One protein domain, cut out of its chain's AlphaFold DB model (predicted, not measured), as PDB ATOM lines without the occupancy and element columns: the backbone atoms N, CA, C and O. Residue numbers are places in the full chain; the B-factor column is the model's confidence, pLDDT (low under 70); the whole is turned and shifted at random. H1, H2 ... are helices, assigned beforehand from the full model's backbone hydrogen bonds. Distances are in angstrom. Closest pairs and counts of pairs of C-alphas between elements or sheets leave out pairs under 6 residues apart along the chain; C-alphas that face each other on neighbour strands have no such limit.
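What this domain is: This is residues 187 to 287 of the 578 residues of the protein "Hypothetical protein" of Noctiluca scintillans (UniProt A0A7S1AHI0). Three helices, H1, H3 and H4, pack in a triangle, steeply crossed, with short H2 at the first end of H3 and residues 256 to 261 sticking out beyond its other end. The printed part, 101 residues with four named helices, H1 to H4, and no named strand, is all helix. It is compact, with a radius of gyration of the C-alphas of 14.6 A and spans of 45 by 29 by 21 A.

Where its parts are: Find C-alpha 193 at (96.802, 2.267, -13.526); H1 runs 24.2 A to residue 209. H2 is residues 223 to 229, H3 residues 233 to 253, 30.4 A. H4, residues 270 to 287, 24.8 A, ends at (92.333, -19.515, -6.884).

How they stand to each other: Look at H3, residues 239 to 247 alone: they touch H4, closest C-alphas Glu 243 and Val 276, 6.0 A, at a steep tilt of 54 degrees. H1 touches H3 with residues 197 to 201 alone, closest C-alphas Asp 201 and Ala 237, 6.7 A. H2 and H4 are apart. Every O i to N i+4 pair is within hydrogen-bond range in H1, H2 and H3; H4 has 11 of 14.

The domain as a whole: The printed part has no cut. Links H1 to H2 and H3 to H4 are long; in them and H2, residues 211 to 225 and 255 to 266 have pLDDT under 70.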
ATOM      1  N   THR A 187      87.273   9.359  -3.794       91.81
ATOM      2  CA  THR A 187      86.282   8.470  -4.436       91.81
ATOM      3  C   THR A 187      85.540   9.121  -5.613       91.81
ATOM      4  O   THR A 187      84.869   8.441  -6.384       91.81
ATOM      5  N   ARG A 188      85.654  10.447  -5.781       89.50
ATOM      6  CA  ARG A 188      85.039  11.198  -6.894       89.50
ATOM      7  C   ARG A 188      85.987  11.425  -8.071       89.50
ATOM      8  O   ARG A 188      85.545  11.908  -9.112       89.50
ATOM      9  N   GLY A 189      87.278  11.155  -7.881       86.19
ATOM     10  CA  GLY A 189      88.302  11.327  -8.903       86.19
ATOM     11  C   GLY A 189      88.400  10.134  -9.850       86.19
ATOM     12  O   GLY A 189      87.673   9.149  -9.729       86.19
ATOM     13  N   PHE A 190      89.340  10.243 -10.785       90.81
ATOM     14  CA  PHE A 190      89.814   9.120 -11.585       90.81
ATOM     15  C   PHE A 190      91.224   8.762 -11.124       90.81
ATOM     16  O   PHE A 190      92.011   9.660 -10.827       90.81
ATOM     17  N   LEU A 191      91.512   7.468 -11.072       92.25
ATOM     18  CA  LEU A 191      92.825   6.916 -10.763       92.25
ATOM     19  C   LEU A 191      93.525   6.473 -12.044       92.25
ATOM     20  O   LEU A 191      92.855   6.006 -12.964       92.25
ATOM     21  N   ASP A 192      94.846   6.591 -12.108       91.19
ATOM     22  CA  ASP A 192      95.637   5.921 -13.143       91.19
ATOM     23  C   ASP A 192      95.885   4.436 -12.800       91.19
ATOM     24  O   ASP A 192      95.468   3.931 -11.758       91.19
ATOM     25  N   THR A 193      96.541   3.704 -13.702       88.31
ATOM     26  CA  THR A 193      96.802   2.267 -13.526       88.31
ATOM     27  C   THR A 193      97.698   1.954 -12.323       88.31
ATOM     28  O   THR A 193      97.521   0.908 -11.703       88.31
ATOM     29  N   GLU A 194      98.648   2.829 -11.989       88.25
ATOM     30  CA  GLU A 194      99.563   2.623 -10.860       88.25
ATOM     31  C   GLU A 194      98.814   2.799  -9.536       88.25
ATOM     32  O   GLU A 194      98.870   1.927  -8.670       88.25
ATOM     33  N   GLN A 195      98.011   3.859  -9.437       91.00
ATOM     34  CA  GLN A 195      97.144   4.123  -8.292       91.00
ATOM     35  C   GLN A 195      96.113   3.012  -8.074       91.00
ATOM     36  O   GLN A 195      95.834   2.649  -6.934       91.00
ATOM     37  N   VAL A 196      95.545   2.449  -9.147       92.69
ATOM     38  CA  VAL A 196      94.646   1.288  -9.033       92.69
ATOM     39  C   VAL A 196      95.381   0.074  -8.477       92.69
ATOM     40  O   VAL A 196      94.823  -0.612  -7.626       92.69
ATOM     41  N   GLY A 197      96.620  -0.172  -8.911       89.56
ATOM     42  CA  GLY A 197      97.458  -1.230  -8.347       89.56
ATOM     43  C   GLY A 197      97.658  -1.057  -6.841       89.56
ATOM     44  O   GLY A 197      97.338  -1.963  -6.080       89.56
ATOM     45  N   GLU A 198      98.074   0.134  -6.399       88.44
ATOM     46  CA  GLU A 198      98.299   0.423  -4.974       88.44
ATOM     47  C   GLU A 198      97.016   0.285  -4.136       88.44
ATOM     48  O   GLU A 198      97.037  -0.285  -3.040       88.44
ATOM     49  N   VAL A 199      95.879   0.762  -4.659       91.81
ATOM     50  CA  VAL A 199      94.567   0.602  -4.016       91.81
ATOM     51  C   VAL A 199      94.202  -0.870  -3.878       91.81
ATOM     52  O   VAL A 199      93.777  -1.281  -2.801       91.81
ATOM     53  N   LEU A 200      94.346  -1.664  -4.939       92.25
ATOM     54  CA  LEU A 200      93.945  -3.068  -4.918       92.25
ATOM     55  C   LEU A 200      94.875  -3.916  -4.045       92.25
ATOM     56  O   LEU A 200      94.375  -4.721  -3.266       92.25
ATOM     57  N   ASP A 201      96.188  -3.693  -4.083       87.31
ATOM     58  CA  ASP A 201      97.138  -4.403  -3.217       87.31
ATOM     59  C   ASP A 201      96.860  -4.092  -1.735       87.31
ATOM     60  O   ASP A 201      96.789  -4.996  -0.896       87.31
ATOM     61  N   THR A 202      96.600  -2.818  -1.413       86.50
ATOM     62  CA  THR A 202      96.216  -2.397  -0.056       86.50
ATOM     63  C   THR A 202      94.861  -2.975   0.351       86.50
ATOM     64  O   THR A 202      94.687  -3.390   1.499       86.50
ATOM     65  N   TYR A 203      93.899  -3.023  -0.573       89.50
ATOM     66  CA  TYR A 203      92.589  -3.623  -0.337       89.50
ATOM     67  C   TYR A 203      92.714  -5.108  -0.007       89.50
ATOM     68  O   TYR A 203      92.190  -5.533   1.016       89.50
ATOM     69  N   ILE A 204      93.441  -5.878  -0.818       89.06
ATOM     70  CA  ILE A 204      93.608  -7.321  -0.620       89.06
ATOM     71  C   ILE A 204      94.317  -7.623   0.692       89.06
ATOM     72  O   ILE A 204      93.882  -8.505   1.428       89.06
ATOM     73  N   PHE A 205      95.344  -6.846   1.039       85.44
ATOM     74  CA  PHE A 205      95.991  -6.971   2.339       85.44
ATOM     75  C   PHE A 205      94.994  -6.771   3.492       85.44
ATOM     76  O   PHE A 205      94.903  -7.605   4.390       85.44
ATOM     77  N   GLN A 206      94.204  -5.694   3.459       84.44
ATOM     78  CA  GLN A 206      93.207  -5.417   4.500       84.44
ATOM     79  C   GLN A 206      92.055  -6.434   4.504       84.44
ATOM     80  O   GLN A 206      91.467  -6.690   5.552       84.44
ATOM     81  N   TRP A 207      91.731  -7.008   3.346       87.12
ATOM     82  CA  TRP A 207      90.681  -8.009   3.180       87.12
ATOM     83  C   TRP A 207      91.086  -9.372   3.757       87.12
ATOM     84  O   TRP A 207      90.280  -9.988   4.446       87.12
ATOM     85  N   ILE A 208      92.335  -9.805   3.546       85.75
ATOM     86  CA  ILE A 208      92.872 -11.078   4.059       85.75
ATOM     87  C   ILE A 208      93.235 -10.975   5.545       85.75
ATOM     88  O   ILE A 208      92.793 -11.786   6.353       85.75
ATOM     89  N   VAL A 209      94.025  -9.969   5.932       80.38
ATOM     90  CA  VAL A 209      94.551  -9.857   7.309       80.38
ATOM     91  C   VAL A 209      93.488  -9.317   8.278       80.38
ATOM     92  O   VAL A 209      93.546  -9.545   9.487       80.38
ATOM     93  N   GLY A 210      92.482  -8.627   7.745       75.75
ATOM     94  CA  GLY A 210      91.409  -8.014   8.508       75.75
ATOM     95  C   GLY A 210      91.662  -6.539   8.815       75.75
ATOM     96  O   GLY A 210      92.788  -6.055   8.947       75.75
ATOM     97  N   SER A 211      90.556  -5.817   8.975       62.69
ATOM     98  CA  SER A 211      90.495  -4.368   9.176       62.69
ATOM     99  C   SER A 211      91.229  -3.872  10.426       62.69
ATOM    100  O   SER A 211      91.629  -2.705  10.475       62.69
ATOM    101  N   ASP A 212      91.386  -4.726  11.432       59.53
ATOM    102  CA  ASP A 212      91.836  -4.331  12.769       59.53
ATOM    103  C   ASP A 212      93.330  -4.611  12.983       59.53
ATOM    104  O   ASP A 212      93.942  -4.064  13.901       59.53
ATOM    105  N   ALA A 213      93.950  -5.379  12.081       52.91
ATOM    106  CA  ALA A 213      95.344  -5.809  12.161       52.91
ATOM    107  C   ALA A 213      96.377  -4.698  11.882       52.91
ATOM    108  O   ALA A 213      97.582  -4.940  11.893       52.91
ATOM    109  N   GLY A 214      95.940  -3.451  11.681       51.12
ATOM    110  CA  GLY A 214      96.853  -2.316  11.676       51.12
ATOM    111  C   GLY A 214      96.291  -1.069  11.014       51.12
ATOM    112  O   GLY A 214      96.361  -0.907   9.802       51.12
ATOM    113  N   ALA A 215      95.880  -0.103  11.834       42.72
ATOM    114  CA  ALA A 215      95.728   1.298  11.429       42.72
ATOM    115  C   ALA A 215      97.085   1.999  11.146       42.72
ATOM    116  O   ALA A 215      97.123   3.206  10.905       42.72
ATOM    117  N   HIS A 216      98.209   1.269  11.208       46.72
ATOM    118  CA  HIS A 216      99.572   1.813  11.189       46.72
ATOM    119  C   HIS A 216     100.354   1.600   9.885       46.72
ATOM    120  O   HIS A 216     101.405   2.214   9.719       46.72
ATOM    121  N   THR A 217      99.859   0.813   8.929       51.31
ATOM    122  CA  THR A 217     100.500   0.640   7.613       51.31
ATOM    123  C   THR A 217     100.040   1.738   6.651       51.31
ATOM    124  O   THR A 217      99.371   1.511   5.653       51.31
ATOM    125  N   SER A 218     100.371   2.983   7.002       44.34
ATOM    126  CA  SER A 218      99.923   4.220   6.342       44.34
ATOM    127  C   SER A 218     100.789   4.672   5.157       44.34
ATOM    128  O   SER A 218     100.777   5.848   4.790       44.34
ATOM    129  N   ARG A 219     101.565   3.777   4.541       51.59
ATOM    130  CA  ARG A 219     102.331   4.096   3.328       51.59
ATOM    131  C   ARG A 219     102.779   2.825   2.629       51.59
ATOM    132  O   ARG A 219     103.446   2.027   3.280       51.59
ATOM    133  N   SER A 220     102.408   2.690   1.352       53.25
ATOM    134  CA  SER A 220     102.951   1.759   0.350       53.25
ATOM    135  C   SER A 220     103.668   0.554   0.967       53.25
ATOM    136  O   SER A 220     104.887   0.586   1.180       53.25
ATOM    137  N   LEU A 221     102.916  -0.493   1.307       59.47
ATOM    138  CA  LEU A 221     103.530  -1.763   1.674       59.47
ATOM    139  C   LEU A 221     104.328  -2.235   0.453       59.47
ATOM    140  O   LEU A 221     103.761  -2.465  -0.611       59.47
ATOM    141  N   GLY A 222     105.656  -2.292   0.576       61.50
ATOM    142  CA  GLY A 222     106.478  -2.906  -0.461       61.50
ATOM    143  C   GLY A 222     106.040  -4.357  -0.642       61.50
ATOM    144  O   GLY A 222     105.718  -5.017   0.347       61.50
ATOM    145  N   LEU A 223     106.035  -4.850  -1.883       63.19
ATOM    146  CA  LEU A 223     105.640  -6.229  -2.199       63.19
ATOM    147  C   LEU A 223     106.381  -7.265  -1.334       63.19
ATOM    148  O   LEU A 223     105.768  -8.239  -0.916       63.19
ATOM    149  N   ASP A 224     107.644  -7.003  -0.985       64.88
ATOM    150  CA  ASP A 224     108.445  -7.864  -0.106       64.88
ATOM    151  C   ASP A 224     107.815  -8.016   1.294       64.88
ATOM    152  O   ASP A 224     107.703  -9.120   1.815       64.88
ATOM    153  N   LEU A 225     107.316  -6.921   1.878       68.75
ATOM    154  CA  LEU A 225     106.667  -6.944   3.194       68.75
ATOM    155  C   LEU A 225     105.288  -7.615   3.138       68.75
ATOM    156  O   LEU A 225     104.866  -8.244   4.103       68.75
ATOM    157  N   LEU A 226     104.580  -7.485   2.013       72.00
ATOM    158  CA  LEU A 226     103.314  -8.191   1.798       72.00
ATOM    159  C   LEU A 226     103.539  -9.697   1.688       72.00
ATOM    160  O   LEU A 226     102.751 -10.461   2.234       72.00
ATOM    161  N   GLN A 227     104.624 -10.109   1.038       72.69
ATOM    162  CA  GLN A 227     104.978 -11.512   0.866       72.69
ATOM    163  C   GLN A 227     105.424 -12.185   2.173       72.69
ATOM    164  O   GLN A 227     105.166 -13.374   2.354       72.69
ATOM    165  N   ASP A 228     106.020 -11.430   3.098       71.38
ATOM    166  CA  ASP A 228     106.359 -11.924   4.439       71.38
ATOM    167  C   ASP A 228     105.113 -12.176   5.310       71.38
ATOM    168  O   ASP A 228     105.109 -13.083   6.140       71.38
ATOM    169  N   VAL A 229     104.054 -11.374   5.139       72.31
ATOM    170  CA  VAL A 229     102.809 -11.493   5.923       72.31
ATOM    171  C   VAL A 229     101.822 -12.463   5.275       72.31
ATOM    172  O   VAL A 229     101.136 -13.206   5.974       72.31
ATOM    173  N   ILE A 230     101.740 -12.452   3.946       76.88
ATOM    174  CA  ILE A 230     100.861 -13.300   3.142       76.88
ATOM    175  C   ILE A 230     101.752 -14.106   2.187       76.88
ATOM    176  O   ILE A 230     102.111 -13.617   1.108       76.88
ATOM    177  N   PRO A 231     102.117 -15.347   2.553       77.56
ATOM    178  CA  PRO A 231     102.826 -16.238   1.646       77.56
ATOM    179  C   PRO A 231     102.061 -16.371   0.323       77.56
ATOM    180  O   PRO A 231     100.855 -16.599   0.324       77.56
ATOM    181  N   GLY A 232     102.749 -16.205  -0.806       81.56
ATOM    182  CA  GLY A 232     102.120 -16.260  -2.133       81.56
ATOM    183  C   GLY A 232     101.443 -14.955  -2.591       81.56
ATOM    184  O   GLY A 232     100.647 -14.952  -3.531       81.56
ATOM    185  N   PHE A 233     101.730 -13.812  -1.950       84.25
ATOM    186  CA  PHE A 233     101.123 -12.535  -2.347       84.25
ATOM    187  C   PHE A 233     101.427 -12.133  -3.803       84.25
ATOM    188  O   PHE A 233     100.610 -11.480  -4.450       84.25
ATOM    189  N   ALA A 234     102.580 -12.521  -4.355       86.00
ATOM    190  CA  ALA A 234     102.950 -12.190  -5.732       86.00
ATOM    191  C   ALA A 234     101.995 -12.824  -6.767       86.00
ATOM    192  O   ALA A 234     101.652 -12.213  -7.788       86.00
ATOM    193  N   GLU A 235     101.539 -14.040  -6.488       88.88
ATOM    194  CA  GLU A 235     100.551 -14.787  -7.253       88.88
ATOM    195  C   GLU A 235      99.177 -14.113  -7.136       88.88
ATOM    196  O   GLU A 235      98.532 -13.846  -8.155       88.88
ATOM    197  N   ILE A 236      98.789 -13.700  -5.923       88.69
ATOM    198  CA  ILE A 236      97.553 -12.940  -5.679       88.69
ATOM    199  C   ILE A 236      97.565 -11.611  -6.449       88.69
ATOM    200  O   ILE A 236      96.627 -11.301  -7.182       88.69
ATOM    201  N   ALA A 237      98.655 -10.845  -6.383       87.88
ATOM    202  CA  ALA A 237      98.808  -9.602  -7.140       87.88
ATOM    203  C   ALA A 237      98.738  -9.836  -8.662       87.88
ATOM    204  O   ALA A 237      98.379  -8.951  -9.445       87.88
ATOM    205  N   THR A 238      99.089 -11.034  -9.134       90.75
ATOM    206  CA  THR A 238      98.946 -11.412 -10.547       90.75
ATOM    207  C   THR A 238      97.486 -11.662 -10.920       90.75
ATOM    208  O   THR A 238      97.053 -11.152 -11.958       90.75
ATOM    209  N   LEU A 239      96.717 -12.342 -10.064       90.94
ATOM    210  CA  LEU A 239      95.262 -12.481 -10.208       90.94
ATOM    211  C   LEU A 239      94.579 -11.104 -10.255       90.94
ATOM    212  O   LEU A 239      93.861 -10.801 -11.208       90.94
ATOM    213  N   VAL A 240      94.886 -10.233  -9.290       92.00
ATOM    214  CA  VAL A 240      94.348  -8.862  -9.187       92.00
ATOM    215  C   VAL A 240      94.594  -8.065 -10.470       92.00
ATOM    216  O   VAL A 240      93.674  -7.482 -11.048       92.00
ATOM    217  N   ARG A 241      95.832  -8.078 -10.980       92.12
ATOM    218  CA  ARG A 241      96.179  -7.422 -12.253       92.12
ATOM    219  C   ARG A 241      95.441  -8.037 -13.445       92.12
ATOM    220  O   ARG A 241      95.140  -7.325 -14.406       92.12
ATOM    221  N   GLY A 242      95.157  -9.338 -13.405       93.12
ATOM    222  CA  GLY A 242      94.319 -10.033 -14.381       93.12
ATOM    223  C   GLY A 242      92.894  -9.478 -14.431       93.12
ATOM    224  O   GLY A 242      92.398  -9.186 -15.522       93.12
ATOM    225  N   GLU A 243      92.275  -9.234 -13.276       93.25
ATOM    226  CA  GLU A 243      90.918  -8.676 -13.193       93.25
ATOM    227  C   GLU A 243      90.838  -7.234 -13.711       93.25
ATOM    228  O   GLU A 243      89.914  -6.884 -14.449       93.25
ATOM    229  N   VAL A 244      91.853  -6.407 -13.437       92.94
ATOM    230  CA  VAL A 244      91.953  -5.056 -14.024       92.94
ATOM    231  C   VAL A 244      91.990  -5.131 -15.557       92.94
ATOM    232  O   VAL A 244      91.250  -4.421 -16.243       92.94
ATOM    233  N   ARG A 245      92.789  -6.047 -16.120       91.81
ATOM    234  CA  ARG A 245      92.858  -6.260 -17.579       91.81
ATOM    235  C   ARG A 245      91.546  -6.793 -18.156       91.81
ATOM    236  O   ARG A 245      91.191  -6.439 -19.281       91.81
ATOM    237  N   SER A 246      90.831  -7.636 -17.412       91.31
ATOM    238  CA  SER A 246      89.507  -8.146 -17.786       91.31
ATOM    239  C   SER A 246      88.487  -7.008 -17.904       91.31
ATOM    240  O   SER A 246      87.769  -6.907 -18.907       91.31
ATOM    241  N   LEU A 247      88.492  -6.079 -16.940       88.75
ATOM    242  CA  LEU A 247      87.677  -4.866 -16.994       88.75
ATOM    243  C   LEU A 247      88.018  -4.017 -18.224       88.75
ATOM    244  O   LEU A 247      87.110  -3.624 -18.966       88.75
ATOM    245  N   ASP A 248      89.302  -3.744 -18.462       88.25
ATOM    246  CA  ASP A 248      89.737  -2.978 -19.630       88.25
ATOM    247  C   ASP A 248      89.226  -3.620 -20.916       88.25
ATOM    248  O   ASP A 248      88.578  -2.970 -21.738       88.25
ATOM    249  N   PHE A 249      89.436  -4.924 -21.071       87.56
ATOM    250  CA  PHE A 249      88.976  -5.677 -22.228       87.56
ATOM    251  C   PHE A 249      87.455  -5.595 -22.442       87.56
ATOM    252  O   PHE A 249      86.991  -5.452 -23.579       87.56
ATOM    253  N   SER A 250      86.672  -5.632 -21.361       84.19
ATOM    254  CA  SER A 250      85.217  -5.449 -21.404       84.19
ATOM    255  C   SER A 250      84.822  -4.055 -21.908       84.19
ATOM    256  O   SER A 250      83.972  -3.930 -22.801       84.19
ATOM    257  N   ARG A 251      85.501  -3.004 -21.419       80.25
ATOM    258  CA  ARG A 251      85.311  -1.613 -21.872       80.25
ATOM    259  C   ARG A 251      85.611  -1.453 -23.362       80.25
ATOM    260  O   ARG A 251      84.838  -0.803 -24.067       80.25
ATOM    261  N   TRP A 252      86.675  -2.091 -23.855       77.25
ATOM    262  CA  TRP A 252      87.034  -2.088 -25.279       77.25
ATOM    263  C   TRP A 252      85.965  -2.744 -26.162       77.25
ATOM    264  O   TRP A 252      85.693  -2.266 -27.264       77.25
ATOM    265  N   ARG A 253      85.337  -3.830 -25.694       79.44
ATOM    266  CA  ARG A 253      84.317  -4.571 -26.457       79.44
ATOM    267  C   ARG A 253      82.928  -3.941 -26.425       79.44
ATOM    268  O   ARG A 253      82.142  -4.178 -27.341       79.44
ATOM    269  N   THR A 254      82.612  -3.153 -25.400       71.25
ATOM    270  CA  THR A 254      81.289  -2.534 -25.223       71.25
ATOM    271  C   THR A 254      81.384  -1.011 -25.069       71.25
ATOM    272  O   THR A 254      81.081  -0.463 -24.006       71.25
ATOM    273  N   PRO A 255      81.773  -0.273 -26.129       63.19
ATOM    274  CA  PRO A 255      81.894   1.179 -26.052       63.19
ATOM    275  C   PRO A 255      80.529   1.826 -25.755       63.19
ATOM    276  O   PRO A 255      79.651   1.927 -26.617       63.19
ATOM    277  N   ARG A 256      80.327   2.280 -24.510       58.97
ATOM    278  CA  ARG A 256      79.125   3.025 -24.104       58.97
ATOM    279  C   ARG A 256      79.109   4.387 -24.808       58.97
ATOM    280  O   ARG A 256      79.981   5.221 -24.583       58.97
ATOM    281  N   ARG A 257      78.053   4.654 -25.592       53.31
ATOM    282  CA  ARG A 257      77.842   5.901 -26.367       53.31
ATOM    283  C   ARG A 257      77.938   7.212 -25.562       53.31
ATOM    284  O   ARG A 257      78.110   8.258 -26.173       53.31
ATOM    285  N   GLN A 258      77.827   7.180 -24.231       48.38
ATOM    286  CA  GLN A 258      77.875   8.370 -23.362       48.38
ATOM    287  C   GLN A 258      79.251   8.651 -22.722       48.38
ATOM    288  O   GLN A 258      79.389   9.635 -22.006       48.38
ATOM    289  N   ARG A 259      80.278   7.823 -22.966       53.38
ATOM    290  CA  ARG A 259      81.618   7.958 -22.357       53.38
ATOM    291  C   ARG A 259      82.733   7.930 -23.413       53.38
ATOM    292  O   ARG A 259      83.676   7.155 -23.316       53.38
ATOM    293  N   GLY A 260      82.625   8.783 -24.433       52.19
ATOM    294  CA  GLY A 260      83.688   8.947 -25.439       52.19
ATOM    295  C   GLY A 260      85.025   9.416 -24.845       52.19
ATOM    296  O   GLY A 260      86.072   9.016 -25.335       52.19
ATOM    297  N   ASP A 261      84.981  10.182 -23.748       51.66
ATOM    298  CA  ASP A 261      86.171  10.681 -23.039       51.66
ATOM    299  C   ASP A 261      86.883   9.586 -22.219       51.66
ATOM    300  O   ASP A 261      88.107   9.544 -22.168       51.66
ATOM    301  N   VAL A 262      86.132   8.631 -21.648       53.06
ATOM    302  CA  VAL A 262      86.691   7.545 -20.808       53.06
ATOM    303  C   VAL A 262      87.412   6.477 -21.635       53.06
ATOM    304  O   VAL A 262      88.253   5.758 -21.116       53.06
ATOM    305  N   LEU A 263      87.131   6.388 -22.938       54.00
ATOM    306  CA  LEU A 263      87.895   5.533 -23.856       54.00
ATOM    307  C   LEU A 263      89.280   6.119 -24.190       54.00
ATOM    308  O   LEU A 263      90.153   5.380 -24.639       54.00
ATOM    309  N   LEU A 264      89.480   7.428 -23.986       55.16
ATOM    310  CA  LEU A 264      90.751   8.126 -24.214       55.16
ATOM    311  C   LEU A 264      91.507   8.395 -22.907       55.16
ATOM    312  O   LEU A 264      92.737   8.363 -22.899       55.16
ATOM    313  N   SER A 265      90.800   8.627 -21.795       58.72
ATOM    314  CA  SER A 265      91.406   8.684 -20.468       58.72
ATOM    315  C   SER A 265      91.610   7.263 -19.944       58.72
ATOM    316  O   SER A 265      90.634   6.578 -19.655       58.72
ATOM    317  N   GLN A 266      92.854   6.831 -19.739       68.31
ATOM    318  CA  GLN A 266      93.205   5.564 -19.067       68.31
ATOM    319  C   GLN A 266      92.850   5.555 -17.559       68.31
ATOM    320  O   GLN A 266      93.529   4.932 -16.751       68.31
ATOM    321  N   GLY A 267      91.817   6.304 -17.171       86.00
ATOM    322  CA  GLY A 267      91.403   6.519 -15.799       86.00
ATOM    323  C   GLY A 267      90.358   5.510 -15.330       86.00
ATOM    324  O   GLY A 267      89.493   5.054 -16.087       86.00
ATOM    325  N   TYR A 268      90.392   5.215 -14.040       90.44
ATOM    326  CA  TYR A 268      89.461   4.328 -13.356       90.44
ATOM    327  C   TYR A 268      88.674   5.132 -12.330       90.44
ATOM    328  O   TYR A 268      89.251   5.808 -11.482       90.44
ATOM    329  N   SER A 269      87.346   5.099 -12.417       91.50
ATOM    330  CA  SER A 269      86.490   5.670 -11.378       91.50
ATOM    331  C   SER A 269      86.383   4.713 -10.191       91.50
ATOM    332  O   SER A 269      86.652   3.519 -10.320       91.50
ATOM    333  N   PHE A 270      85.906   5.201  -9.047       91.19
ATOM    334  CA  PHE A 270      85.627   4.348  -7.889       91.19
ATOM    335  C   PHE A 270      84.719   3.154  -8.236       91.19
ATOM    336  O   PHE A 270      84.996   2.030  -7.836       91.19
ATOM    337  N   SER A 271      83.685   3.376  -9.058       88.25
ATOM    338  CA  SER A 271      82.784   2.309  -9.516       88.25
ATOM    339  C   SER A 271      83.496   1.243 -10.350       88.25
ATOM    340  O   SER A 271      83.056   0.098 -10.363       88.25
ATOM    341  N   ASP A 272      84.565   1.608 -11.057       89.56
ATOM    342  CA  ASP A 272      85.354   0.655 -11.833       89.56
ATOM    343  C   ASP A 272      86.234  -0.198 -10.921       89.56
ATOM    344  O   ASP A 272      86.268  -1.414 -11.074       89.56
ATOM    345  N   VAL A 273      86.890   0.426  -9.936       92.69
ATOM    346  CA  VAL A 273      87.697  -0.293  -8.939       92.69
ATOM    347  C   VAL A 273      86.816  -1.214  -8.093       92.69
ATOM    348  O   VAL A 273      87.178  -2.360  -7.862       92.69
ATOM    349  N   HIS A 274      85.621  -0.764  -7.701       89.75
ATOM    350  CA  HIS A 274      84.653  -1.598  -6.983       89.75
ATOM    351  C   HIS A 274      84.175  -2.795  -7.815       89.75
ATOM    352  O   HIS A 274      84.092  -3.908  -7.303       89.75
ATOM    353  N   ALA A 275      83.946  -2.610  -9.119       86.62
ATOM    354  CA  ALA A 275      83.623  -3.722 -10.013       86.62
ATOM    355  C   ALA A 275      84.768  -4.746 -10.121       86.62
ATOM    356  O   ALA A 275      84.497  -5.943 -10.212       86.62
ATOM    357  N   VAL A 276      86.029  -4.291 -10.094       91.25
ATOM    358  CA  VAL A 276      87.208  -5.173 -10.041       91.25
ATOM    359  C   VAL A 276      87.257  -5.928  -8.715       91.25
ATOM    360  O   VAL A 276      87.433  -7.139  -8.731       91.25
ATOM    361  N   VAL A 277      87.027  -5.258  -7.584       91.00
ATOM    362  CA  VAL A 277      86.973  -5.898  -6.259       91.00
ATOM    363  C   VAL A 277      85.947  -7.037  -6.218       91.00
ATOM    364  O   VAL A 277      86.307  -8.156  -5.866       91.00
ATOM    365  N   GLY A 278      84.715  -6.813  -6.682       84.31
ATOM    366  CA  GLY A 278      83.713  -7.886  -6.718       84.31
ATOM    367  C   GLY A 278      83.980  -8.973  -7.771       84.31
ATOM    368  O   GLY A 278      83.380 -10.052  -7.731       84.31
ATOM    369  N   ALA A 279      84.853  -8.724  -8.752       85.81
ATOM    370  CA  ALA A 279      85.379  -9.778  -9.617       85.81
ATOM    371  C   ALA A 279      86.439 -10.607  -8.880       85.81
ATOM    372  O   ALA A 279      86.354 -11.831  -8.917       85.81
ATOM    373  N   ILE A 280      87.334  -9.950  -8.132       88.94
ATOM    374  CA  ILE A 280      88.356 -10.609  -7.313       88.94
ATOM    375  C   ILE A 280      87.710 -11.526  -6.277       88.94
ATOM    376  O   ILE A 280      88.100 -12.679  -6.204       88.94
ATOM    377  N   THR A 281      86.687 -11.095  -5.534       82.94
ATOM    378  CA  THR A 281      86.021 -11.968  -4.544       82.94
ATOM    379  C   THR A 281      85.531 -13.284  -5.155       82.94
ATOM    380  O   THR A 281      85.632 -14.337  -4.527       82.94
ATOM    381  N   ARG A 282      85.037 -13.249  -6.400       78.75
ATOM    382  CA  ARG A 282      84.565 -14.446  -7.111       78.75
ATOM    383  C   ARG A 282      85.712 -15.312  -7.628       78.75
ATOM    384  O   ARG A 282      85.656 -16.522  -7.460       78.75
ATOM    385  N   SER A 283      86.736 -14.720  -8.244       85.00
ATOM    386  CA  SER A 283      87.852 -15.481  -8.822       85.00
ATOM    387  C   SER A 283      88.858 -15.967  -7.772       85.00
ATOM    388  O   SER A 283      89.465 -17.024  -7.933       85.00
ATOM    389  N   PHE A 284      88.984 -15.252  -6.653       86.31
ATOM    390  CA  PHE A 284      89.854 -15.615  -5.537       86.31
ATOM    391  C   PHE A 284      89.430 -16.926  -4.871       86.31
ATOM    392  O   PHE A 284      90.287 -17.698  -4.455       86.31
ATOM    393  N   ALA A 285      88.125 -17.209  -4.819       80.81
ATOM    394  CA  ALA A 285      87.625 -18.453  -4.246       80.81
ATOM    395  C   ALA A 285      88.094 -19.697  -5.000       80.81
ATOM    396  O   ALA A 285      88.399 -20.706  -4.369       80.81
ATOM    397  N   GLU A 286      88.154 -19.629  -6.330       83.38
ATOM    398  CA  GLU A 286      88.688 -20.702  -7.169       83.38
ATOM    399  C   GLU A 286      90.213 -20.779  -7.045       83.38
ATOM    400  O   GLU A 286      90.764 -21.867  -6.888       83.38
ATOM    401  N   PHE A 287      90.883 -19.621  -7.045       85.62
ATOM    402  CA  PHE A 287      92.333 -19.515  -6.884       85.62
ATOM    403  C   PHE A 287      92.825 -20.158  -5.578       85.62
ATOM    404  O   PHE A 287      93.778 -20.931  -5.596       85.62
TER     405      PHE A 287